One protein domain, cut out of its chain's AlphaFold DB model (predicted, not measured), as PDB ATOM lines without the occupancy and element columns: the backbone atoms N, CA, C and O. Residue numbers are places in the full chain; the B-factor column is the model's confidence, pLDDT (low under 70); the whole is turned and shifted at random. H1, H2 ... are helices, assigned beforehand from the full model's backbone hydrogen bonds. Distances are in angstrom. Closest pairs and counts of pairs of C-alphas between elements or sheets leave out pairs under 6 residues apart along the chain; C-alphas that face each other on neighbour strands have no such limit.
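This is residues 133 to 190 of the 407 residues of the protein "Baseplate_J domain-containing protein" of Rhodoblastus sphagnicola (UniProt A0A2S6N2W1). One long helix, H2, is met near Ala 172 by the beginning of a shorter helix, H1, and the two spread from there as a V whose open ends are joined by the long link of residues 150 to 162. Residues 177 to 190, of which 177 to 188 belong to H2, stand free and stick out as an arm; the body without the stretches that stand free spans 30 by 14 by 12 A. The printed part has 58 residues with two named helices, H1 then H2, and no named strand: all helix. It is loose, with a radius of gyration of the C-alphas of 14.9 A, and spans 49 by 23 by 13 A.

H2, residues 163 to 188, touches H1, residues 133 to 149, with its residues 164 to 176 alone. H1 touches H2 with residues 135 to 140 alone. Their closest C-alphas, those of Leu 136 and Ala 172, are 5.4 A apart. They run opposite ways at a steep tilt of 51 degrees. In H1 and H2 every O i to N i+4 pair is within hydrogen-bond range.

H2 is 38.3 A long, from C-alpha 163 at (1.335, 46.126, 121.127) to C-alpha 188 at (-25.852, 69.276, 107.313). H1 is 24.3 A long and begins at C-alpha 133 at (-14.793, 47.701, 118.092).

The two C-alphas farthest apart, those of Gly 151 and Phe 190, are 49.1 A apart. The link from H1 to H2 is long, with 13 residues. The printed part has no cut, and no printed residue is under pLDDT 70.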
ATOM      1  N   GLN A 133     -15.158  49.114 118.056       95.19
ATOM      2  CA  GLN A 133     -14.793  47.701 118.092       95.19
ATOM      3  C   GLN A 133     -14.813  47.066 116.697       95.19
ATOM      4  O   GLN A 133     -13.875  46.358 116.353       95.19
ATOM      5  N   ALA A 134     -15.814  47.368 115.859       95.69
ATOM      6  CA  ALA A 134     -15.866  46.806 114.509       95.69
ATOM      7  C   ALA A 134     -14.701  47.290 113.632       95.69
ATOM      8  O   ALA A 134     -14.148  46.500 112.869       95.69
ATOM      9  N   ILE A 135     -14.307  48.564 113.751       96.25
ATOM     10  CA  ILE A 135     -13.149  49.108 113.023       96.25
ATOM     11  C   ILE A 135     -11.852  48.466 113.532       96.25
ATOM     12  O   ILE A 135     -11.010  48.050 112.734       96.25
ATOM     13  N   LEU A 136     -11.688  48.339 114.851       94.94
ATOM     14  CA  LEU A 136     -10.511  47.705 115.446       94.94
ATOM     15  C   LEU A 136     -10.375  46.238 115.011       94.94
ATOM     16  O   LEU A 136      -9.297  45.818 114.596       94.94
ATOM     17  N   ASP A 137     -11.464  45.474 115.038       93.12
ATOM     18  CA  ASP A 137     -11.461  44.065 114.637       93.12
ATOM     19  C   ASP A 137     -11.149  43.906 113.140       93.12
ATOM     20  O   ASP A 137     -10.340  43.058 112.750       93.12
ATOM     21  N   ALA A 138     -11.737  44.755 112.291       94.50
ATOM     22  CA  ALA A 138     -11.474  44.753 110.854       94.50
ATOM     23  C   ALA A 138     -10.009  45.098 110.535       94.50
ATOM     24  O   ALA A 138      -9.384  44.443 109.700       94.50
ATOM     25  N   THR A 139      -9.442  46.091 111.221       94.00
ATOM     26  CA  THR A 139      -8.052  46.528 111.013       94.00
ATOM     27  C   THR A 139      -7.034  45.528 111.561       94.00
ATOM     28  O   THR A 139      -6.025  45.279 110.905       94.00
ATOM     29  N   LEU A 140      -7.306  44.884 112.701       92.31
ATOM     30  CA  LEU A 140      -6.491  43.774 113.215       92.31
ATOM     31  C   LEU A 140      -6.489  42.573 112.261       92.31
ATOM     32  O   LEU A 140      -5.445  41.943 112.081       92.31
ATOM     33  N   SER A 141      -7.634  42.273 111.642       92.12
ATOM     34  CA  SER A 141      -7.769  41.213 110.636       92.12
ATOM     35  C   SER A 141      -6.993  41.528 109.348       92.12
ATOM     36  O   SER A 141      -6.288  40.668 108.819       92.12
ATOM     37  N   ASP A 142      -7.045  42.775 108.862       93.44
ATOM     38  CA  ASP A 142      -6.234  43.207 107.711       93.44
ATOM     39  C   ASP A 142      -4.730  43.143 108.029       93.44
ATOM     40  O   ASP A 142      -3.933  42.631 107.239       93.44
ATOM     41  N   ALA A 143      -4.331  43.603 109.218       92.94
ATOM     42  CA  ALA A 143      -2.938  43.572 109.646       92.94
ATOM     43  C   ALA A 143      -2.399  42.135 109.774       92.94
ATOM     44  O   ALA A 143      -1.299  41.854 109.291       92.94
ATOM     45  N   SER A 144      -3.165  41.207 110.363       90.81
ATOM     46  CA  SER A 144      -2.750  39.802 110.467       90.81
ATOM     47  C   SER A 144      -2.636  39.131 109.096       90.81
ATOM     48  O   SER A 144      -1.667  38.408 108.861       90.81
ATOM     49  N   ALA A 145      -3.553  39.419 108.166       91.69
ATOM     50  CA  ALA A 145      -3.490  38.908 106.797       91.69
ATOM     51  C   ALA A 145      -2.227  39.385 106.056       91.69
ATOM     52  O   ALA A 145      -1.568  38.598 105.371       91.69
ATOM     53  N   ARG A 146      -1.838  40.656 106.229       94.62
ATOM     54  CA  ARG A 146      -0.604  41.211 105.645       94.62
ATOM     55  C   ARG A 146       0.659  40.594 106.243       94.62
ATOM     56  O   ARG A 146       1.588  40.297 105.496       94.62
ATOM     57  N   LEU A 147       0.693  40.375 107.559       93.06
ATOM     58  CA  LEU A 147       1.817  39.707 108.228       93.06
ATOM     59  C   LEU A 147       1.977  38.265 107.735       93.06
ATOM     60  O   LEU A 147       3.086  37.854 107.390       93.06
ATOM     61  N   GLN A 148       0.869  37.532 107.605       91.25
ATOM     62  CA  GLN A 148       0.876  36.174 107.068       91.25
ATOM     63  C   GLN A 148       1.378  36.134 105.618       91.25
ATOM     64  O   GLN A 148       2.196  35.281 105.278       91.25
ATOM     65  N   ALA A 149       0.944  37.074 104.772       93.88
ATOM     66  CA  ALA A 149       1.418  37.184 103.390       93.88
ATOM     67  C   ALA A 149       2.922  37.503 103.293       93.88
ATOM     68  O   ALA A 149       3.577  37.082 102.342       93.88
ATOM     69  N   ALA A 150       3.481  38.202 104.284       95.62
ATOM     70  CA  ALA A 150       4.915  38.460 104.401       95.62
ATOM     71  C   ALA A 150       5.709  37.280 105.004       95.62
ATOM     72  O   ALA A 150       6.916  37.397 105.205       95.62
ATOM     73  N   GLY A 151       5.052  36.156 105.317       94.25
ATOM     74  CA  GLY A 151       5.679  34.995 105.953       94.25
ATOM     75  C   GLY A 151       5.995  35.191 107.439       94.25
ATOM     76  O   GLY A 151       6.746  34.406 108.014       94.25
ATOM     77  N   ILE A 152       5.435  36.222 108.076       91.88
ATOM     78  CA  ILE A 152       5.649  36.521 109.492       91.88
ATOM     79  C   ILE A 152       4.560  35.814 110.300       91.88
ATOM     80  O   ILE A 152       3.379  36.154 110.212       91.88
ATOM     81  N   ALA A 153       4.957  34.824 111.101       85.75
ATOM     82  CA  ALA A 153       4.040  34.127 111.995       85.75
ATOM     83  C   ALA A 153       3.491  35.096 113.052       85.75
ATOM     84  O   ALA A 153       4.243  35.676 113.835       85.75
ATOM     85  N   TYR A 154       2.170  35.263 113.080       84.12
ATOM     86  CA  TYR A 154       1.500  36.196 113.977       84.12
ATOM     87  C   TYR A 154       0.192  35.587 114.502       84.12
ATOM     88  O   TYR A 154      -0.784  35.445 113.770       84.12
ATOM     89  N   ASN A 155       0.188  35.187 115.777       81.81
ATOM     90  CA  ASN A 155      -0.908  34.461 116.438       81.81
ATOM     91  C   ASN A 155      -1.303  35.059 117.805       81.81
ATOM     92  O   ASN A 155      -1.992  34.417 118.594       81.81
ATOM     93  N   VAL A 156      -0.885  36.295 118.089       83.38
ATOM     94  CA  VAL A 156      -1.034  36.946 119.405       83.38
ATOM     95  C   VAL A 156      -2.249  37.877 119.517       83.38
ATOM     96  O   VAL A 156      -2.380  38.598 120.500       83.38
ATOM     97  N   ASN A 157      -3.169  37.856 118.544       78.25
ATOM     98  CA  ASN A 157      -4.324  38.770 118.491       78.25
ATOM     99  C   ASN A 157      -5.217  38.740 119.740       78.25
ATOM    100  O   ASN A 157      -5.761  39.771 120.121       78.25
ATOM    101  N   ALA A 158      -5.350  37.581 120.387       79.75
ATOM    102  CA  ALA A 158      -6.167  37.423 121.589       79.75
ATOM    103  C   ALA A 158      -5.455  37.866 122.885       79.75
ATOM    104  O   ALA A 158      -6.072  37.900 123.951       79.75
ATOM    105  N   LEU A 159      -4.155  38.184 122.827       86.75
ATOM    106  CA  LEU A 159      -3.397  38.595 124.004       86.75
ATOM    107  C   LEU A 159      -3.672  40.065 124.329       86.75
ATOM    108  O   LEU A 159      -3.453  40.953 123.509       86.75
ATOM    109  N   LYS A 160      -4.061  40.339 125.579       81.06
ATOM    110  CA  LYS A 160      -4.297  41.709 126.075       81.06
ATOM    111  C   LYS A 160      -3.061  42.613 125.977       81.06
ATOM    112  O   LYS A 160      -3.200  43.818 125.833       81.06
ATOM    113  N   GLY A 161      -1.862  42.032 126.060       84.94
ATOM    114  CA  GLY A 161      -0.586  42.748 125.967       84.94
ATOM    115  C   GLY A 161      -0.087  42.976 124.541       84.94
ATOM    116  O   GLY A 161       1.065  43.358 124.368       84.94
ATOM    117  N   ASN A 162      -0.899  42.698 123.519       87.75
ATOM    118  CA  ASN A 162      -0.481  42.841 122.133       87.75
ATOM    119  C   ASN A 162      -0.231  44.326 121.774       87.75
ATOM    120  O   ASN A 162      -1.189  45.104 121.722       87.75
ATOM    121  N   PRO A 163       1.019  44.738 121.472       88.12
ATOM    122  CA  PRO A 163       1.335  46.126 121.127       88.12
ATOM    123  C   PRO A 163       0.605  46.598 119.865       88.12
ATOM    124  O   PRO A 163       0.254  47.775 119.761       88.12
ATOM    125  N   LEU A 164       0.318  45.687 118.927       89.31
ATOM    126  CA  LEU A 164      -0.395  46.026 117.700       89.31
ATOM    127  C   LEU A 164      -1.835  46.462 117.993       89.31
ATOM    128  O   LEU A 164      -2.310  47.421 117.389       89.31
ATOM    129  N   THR A 165      -2.495  45.835 118.972       90.94
ATOM    130  CA  THR A 165      -3.836  46.237 119.414       90.94
ATOM    131  C   THR A 165      -3.831  47.674 119.924       90.94
ATOM    132  O   THR A 165      -4.697  48.447 119.526       90.94
ATOM    133  N   PHE A 166      -2.846  48.088 120.729       90.75
ATOM    134  CA  PHE A 166      -2.762  49.471 121.224       90.75
ATOM    135  C   PHE A 166      -2.569  50.493 120.097       90.75
ATOM    136  O   PHE A 166      -3.250  51.519 120.068       90.75
ATOM    137  N   VAL A 167      -1.679  50.214 119.141       93.19
ATOM    138  CA  VAL A 167      -1.435  51.118 118.002       93.19
ATOM    139  C   VAL A 167      -2.671  51.212 117.104       93.19
ATOM    140  O   VAL A 167      -3.097  52.312 116.746       93.19
ATOM    141  N   LEU A 168      -3.293  50.077 116.779       94.38
ATOM    142  CA  LEU A 168      -4.490  50.044 115.940       94.38
ATOM    143  C   LEU A 168      -5.725  50.604 116.652       94.38
ATOM    144  O   LEU A 168      -6.600  51.149 115.989       94.38
ATOM    145  N   SER A 169      -5.763  50.592 117.986       94.00
ATOM    146  CA  SER A 169      -6.782  51.311 118.763       94.00
ATOM    147  C   SER A 169      -6.743  52.811 118.470       94.00
ATOM    148  O   SER A 169      -7.776  53.432 118.233       94.00
ATOM    149  N   ALA A 170      -5.547  53.409 118.430       95.19
ATOM    150  CA  ALA A 170      -5.401  54.826 118.104       95.19
ATOM    151  C   ALA A 170      -5.828  55.131 116.657       95.19
ATOM    152  O   ALA A 170      -6.399  56.191 116.389       95.19
ATOM    153  N   TYR A 171      -5.578  54.203 115.729       95.69
ATOM    154  CA  TYR A 171      -6.046  54.302 114.348       95.69
ATOM    155  C   TYR A 171      -7.576  54.195 114.256       95.69
ATOM    156  O   TYR A 171      -8.205  55.098 113.712       95.69
ATOM    157  N   ALA A 172      -8.182  53.173 114.869       96.69
ATOM    158  CA  ALA A 172      -9.629  52.962 114.884       96.69
ATOM    159  C   ALA A 172     -10.380  54.151 115.502       96.69
ATOM    160  O   ALA A 172     -11.430  54.555 115.006       96.69
ATOM    161  N   TYR A 173      -9.811  54.764 116.543       96.94
ATOM    162  CA  TYR A 173     -10.347  55.993 117.123       96.94
ATOM    163  C   TYR A 173     -10.334  57.158 116.120       96.94
ATOM    164  O   TYR A 173     -11.350  57.825 115.928       96.94
ATOM    165  N   ARG A 174      -9.201  57.393 115.444       96.75
ATOM    166  CA  ARG A 174      -9.072  58.460 114.439       96.75
ATOM    167  C   ARG A 174      -9.975  58.237 113.229       96.75
ATOM    168  O   ARG A 174     -10.577  59.196 112.755       96.75
ATOM    169  N   GLU A 175     -10.084  57.002 112.751       96.44
ATOM    170  CA  GLU A 175     -10.995  56.639 111.666       96.44
ATOM    171  C   GLU A 175     -12.452  56.876 112.075       96.44
ATOM    172  O   GLU A 175     -13.198  57.516 111.337       96.44
ATOM    173  N   GLY A 176     -12.830  56.476 113.290       96.44
ATOM    174  CA  GLY A 176     -14.142  56.767 113.857       96.44
ATOM    175  C   GLY A 176     -14.476  58.260 113.868       96.44
ATOM    176  O   GLY A 176     -15.543  58.662 113.407       96.44
ATOM    177  N   LEU A 177     -13.534  59.108 114.297       96.50
ATOM    178  CA  LEU A 177     -13.701  60.565 114.236       96.50
ATOM    179  C   LEU A 177     -13.862  61.083 112.800       96.50
ATOM    180  O   LEU A 177     -14.639  62.006 112.566       96.50
ATOM    181  N   MET A 178     -13.150  60.515 111.824       96.56
ATOM    182  CA  MET A 178     -13.316  60.893 110.416       96.56
ATOM    183  C   MET A 178     -14.697  60.499 109.885       96.56
ATOM    184  O   MET A 178     -15.348  61.327 109.249       96.56
ATOM    185  N   ILE A 179     -15.168  59.284 110.178       95.75
ATOM    186  CA  ILE A 179     -16.511  58.827 109.793       95.75
ATOM    187  C   ILE A 179     -17.573  59.718 110.440       95.75
ATOM    188  O   ILE A 179     -18.499  60.153 109.760       95.75
ATOM    189  N   GLN A 180     -17.410  60.055 111.722       95.25
ATOM    190  CA  GLN A 180     -18.312  60.958 112.430       95.25
ATOM    191  C   GLN A 180     -18.393  62.331 111.749       95.25
ATOM    192  O   GLN A 180     -19.488  62.799 111.450       95.25
ATOM    193  N   ARG A 181     -17.248  62.933 111.408       95.38
ATOM    194  CA  ARG A 181     -17.209  64.216 110.688       95.38
ATOM    195  C   ARG A 181     -17.867  64.140 109.310       95.38
ATOM    196  O   ARG A 181     -18.523  65.089 108.896       95.38
ATOM    197  N   ILE A 182     -17.690  63.034 108.587       95.38
ATOM    198  CA  ILE A 182     -18.336  62.819 107.281       95.38
ATOM    199  C   ILE A 182     -19.853  62.688 107.447       95.38
ATOM    200  O   ILE A 182     -20.600  63.277 106.669       95.38
ATOM    201  N   ASN A 183     -20.310  61.959 108.464       94.88
ATOM    202  CA  ASN A 183     -21.728  61.809 108.780       94.88
ATOM    203  C   ASN A 183     -22.380  63.154 109.122       94.88
ATOM    204  O   ASN A 183     -23.446  63.463 108.596       94.88
ATOM    205  N   GLU A 184     -21.733  63.960 109.963       93.00
ATOM    206  CA  GLU A 184     -22.194  65.308 110.320       93.00
ATOM    207  C   GLU A 184     -22.240  66.218 109.088       93.00
ATOM    208  O   GLU A 184     -23.263  66.851 108.822       93.00
ATOM    209  N   ALA A 185     -21.188  66.199 108.263       93.69
ATOM    210  CA  ALA A 185     -21.160  66.941 107.007       93.69
ATOM    211  C   ALA A 185     -22.285  66.501 106.057       93.69
ATOM    212  O   ALA A 185     -22.964  67.346 105.484       93.69
ATOM    213  N   ALA A 186     -22.547  65.200 105.913       94.44
ATOM    214  CA  ALA A 186     -23.656  64.711 105.098       94.44
ATOM    215  C   ALA A 186     -25.017  65.148 105.668       94.44
ATOM    216  O   ALA A 186     -25.877  65.609 104.915       94.44
ATOM    217  N   ALA A 187     -25.209  65.057 106.986       91.94
ATOM    218  CA  ALA A 187     -26.440  65.461 107.660       91.94
ATOM    219  C   ALA A 187     -26.734  66.965 107.513       91.94
ATOM    220  O   ALA A 187     -27.897  67.330 107.327       91.94
ATOM    221  N   SER A 188     -25.706  67.822 107.513       92.81
ATOM    222  CA  SER A 188     -25.852  69.276 107.313       92.81
ATOM    223  C   SER A 188     -26.478  69.655 105.963       92.81
ATOM    224  O   SER A 188     -27.138  70.685 105.838       92.81
ATOM    225  N   THR A 189     -26.338  68.800 104.942       93.50
ATOM    226  CA  THR A 189     -26.835  69.093 103.586       93.50
ATOM    227  C   THR A 189     -28.351  68.964 103.434       93.50
ATOM    228  O   THR A 189     -28.908  69.436 102.442       93.50
ATOM    229  N   PHE A 190     -29.045  68.358 104.403       92.75
ATOM    230  CA  PHE A 190     -30.497  68.195 104.366       92.75
ATOM    231  C   PHE A 190     -31.171  69.111 105.386       92.75
ATOM    232  O   PHE A 190     -30.827  69.100 106.564       92.75
TER     233      PHE A 190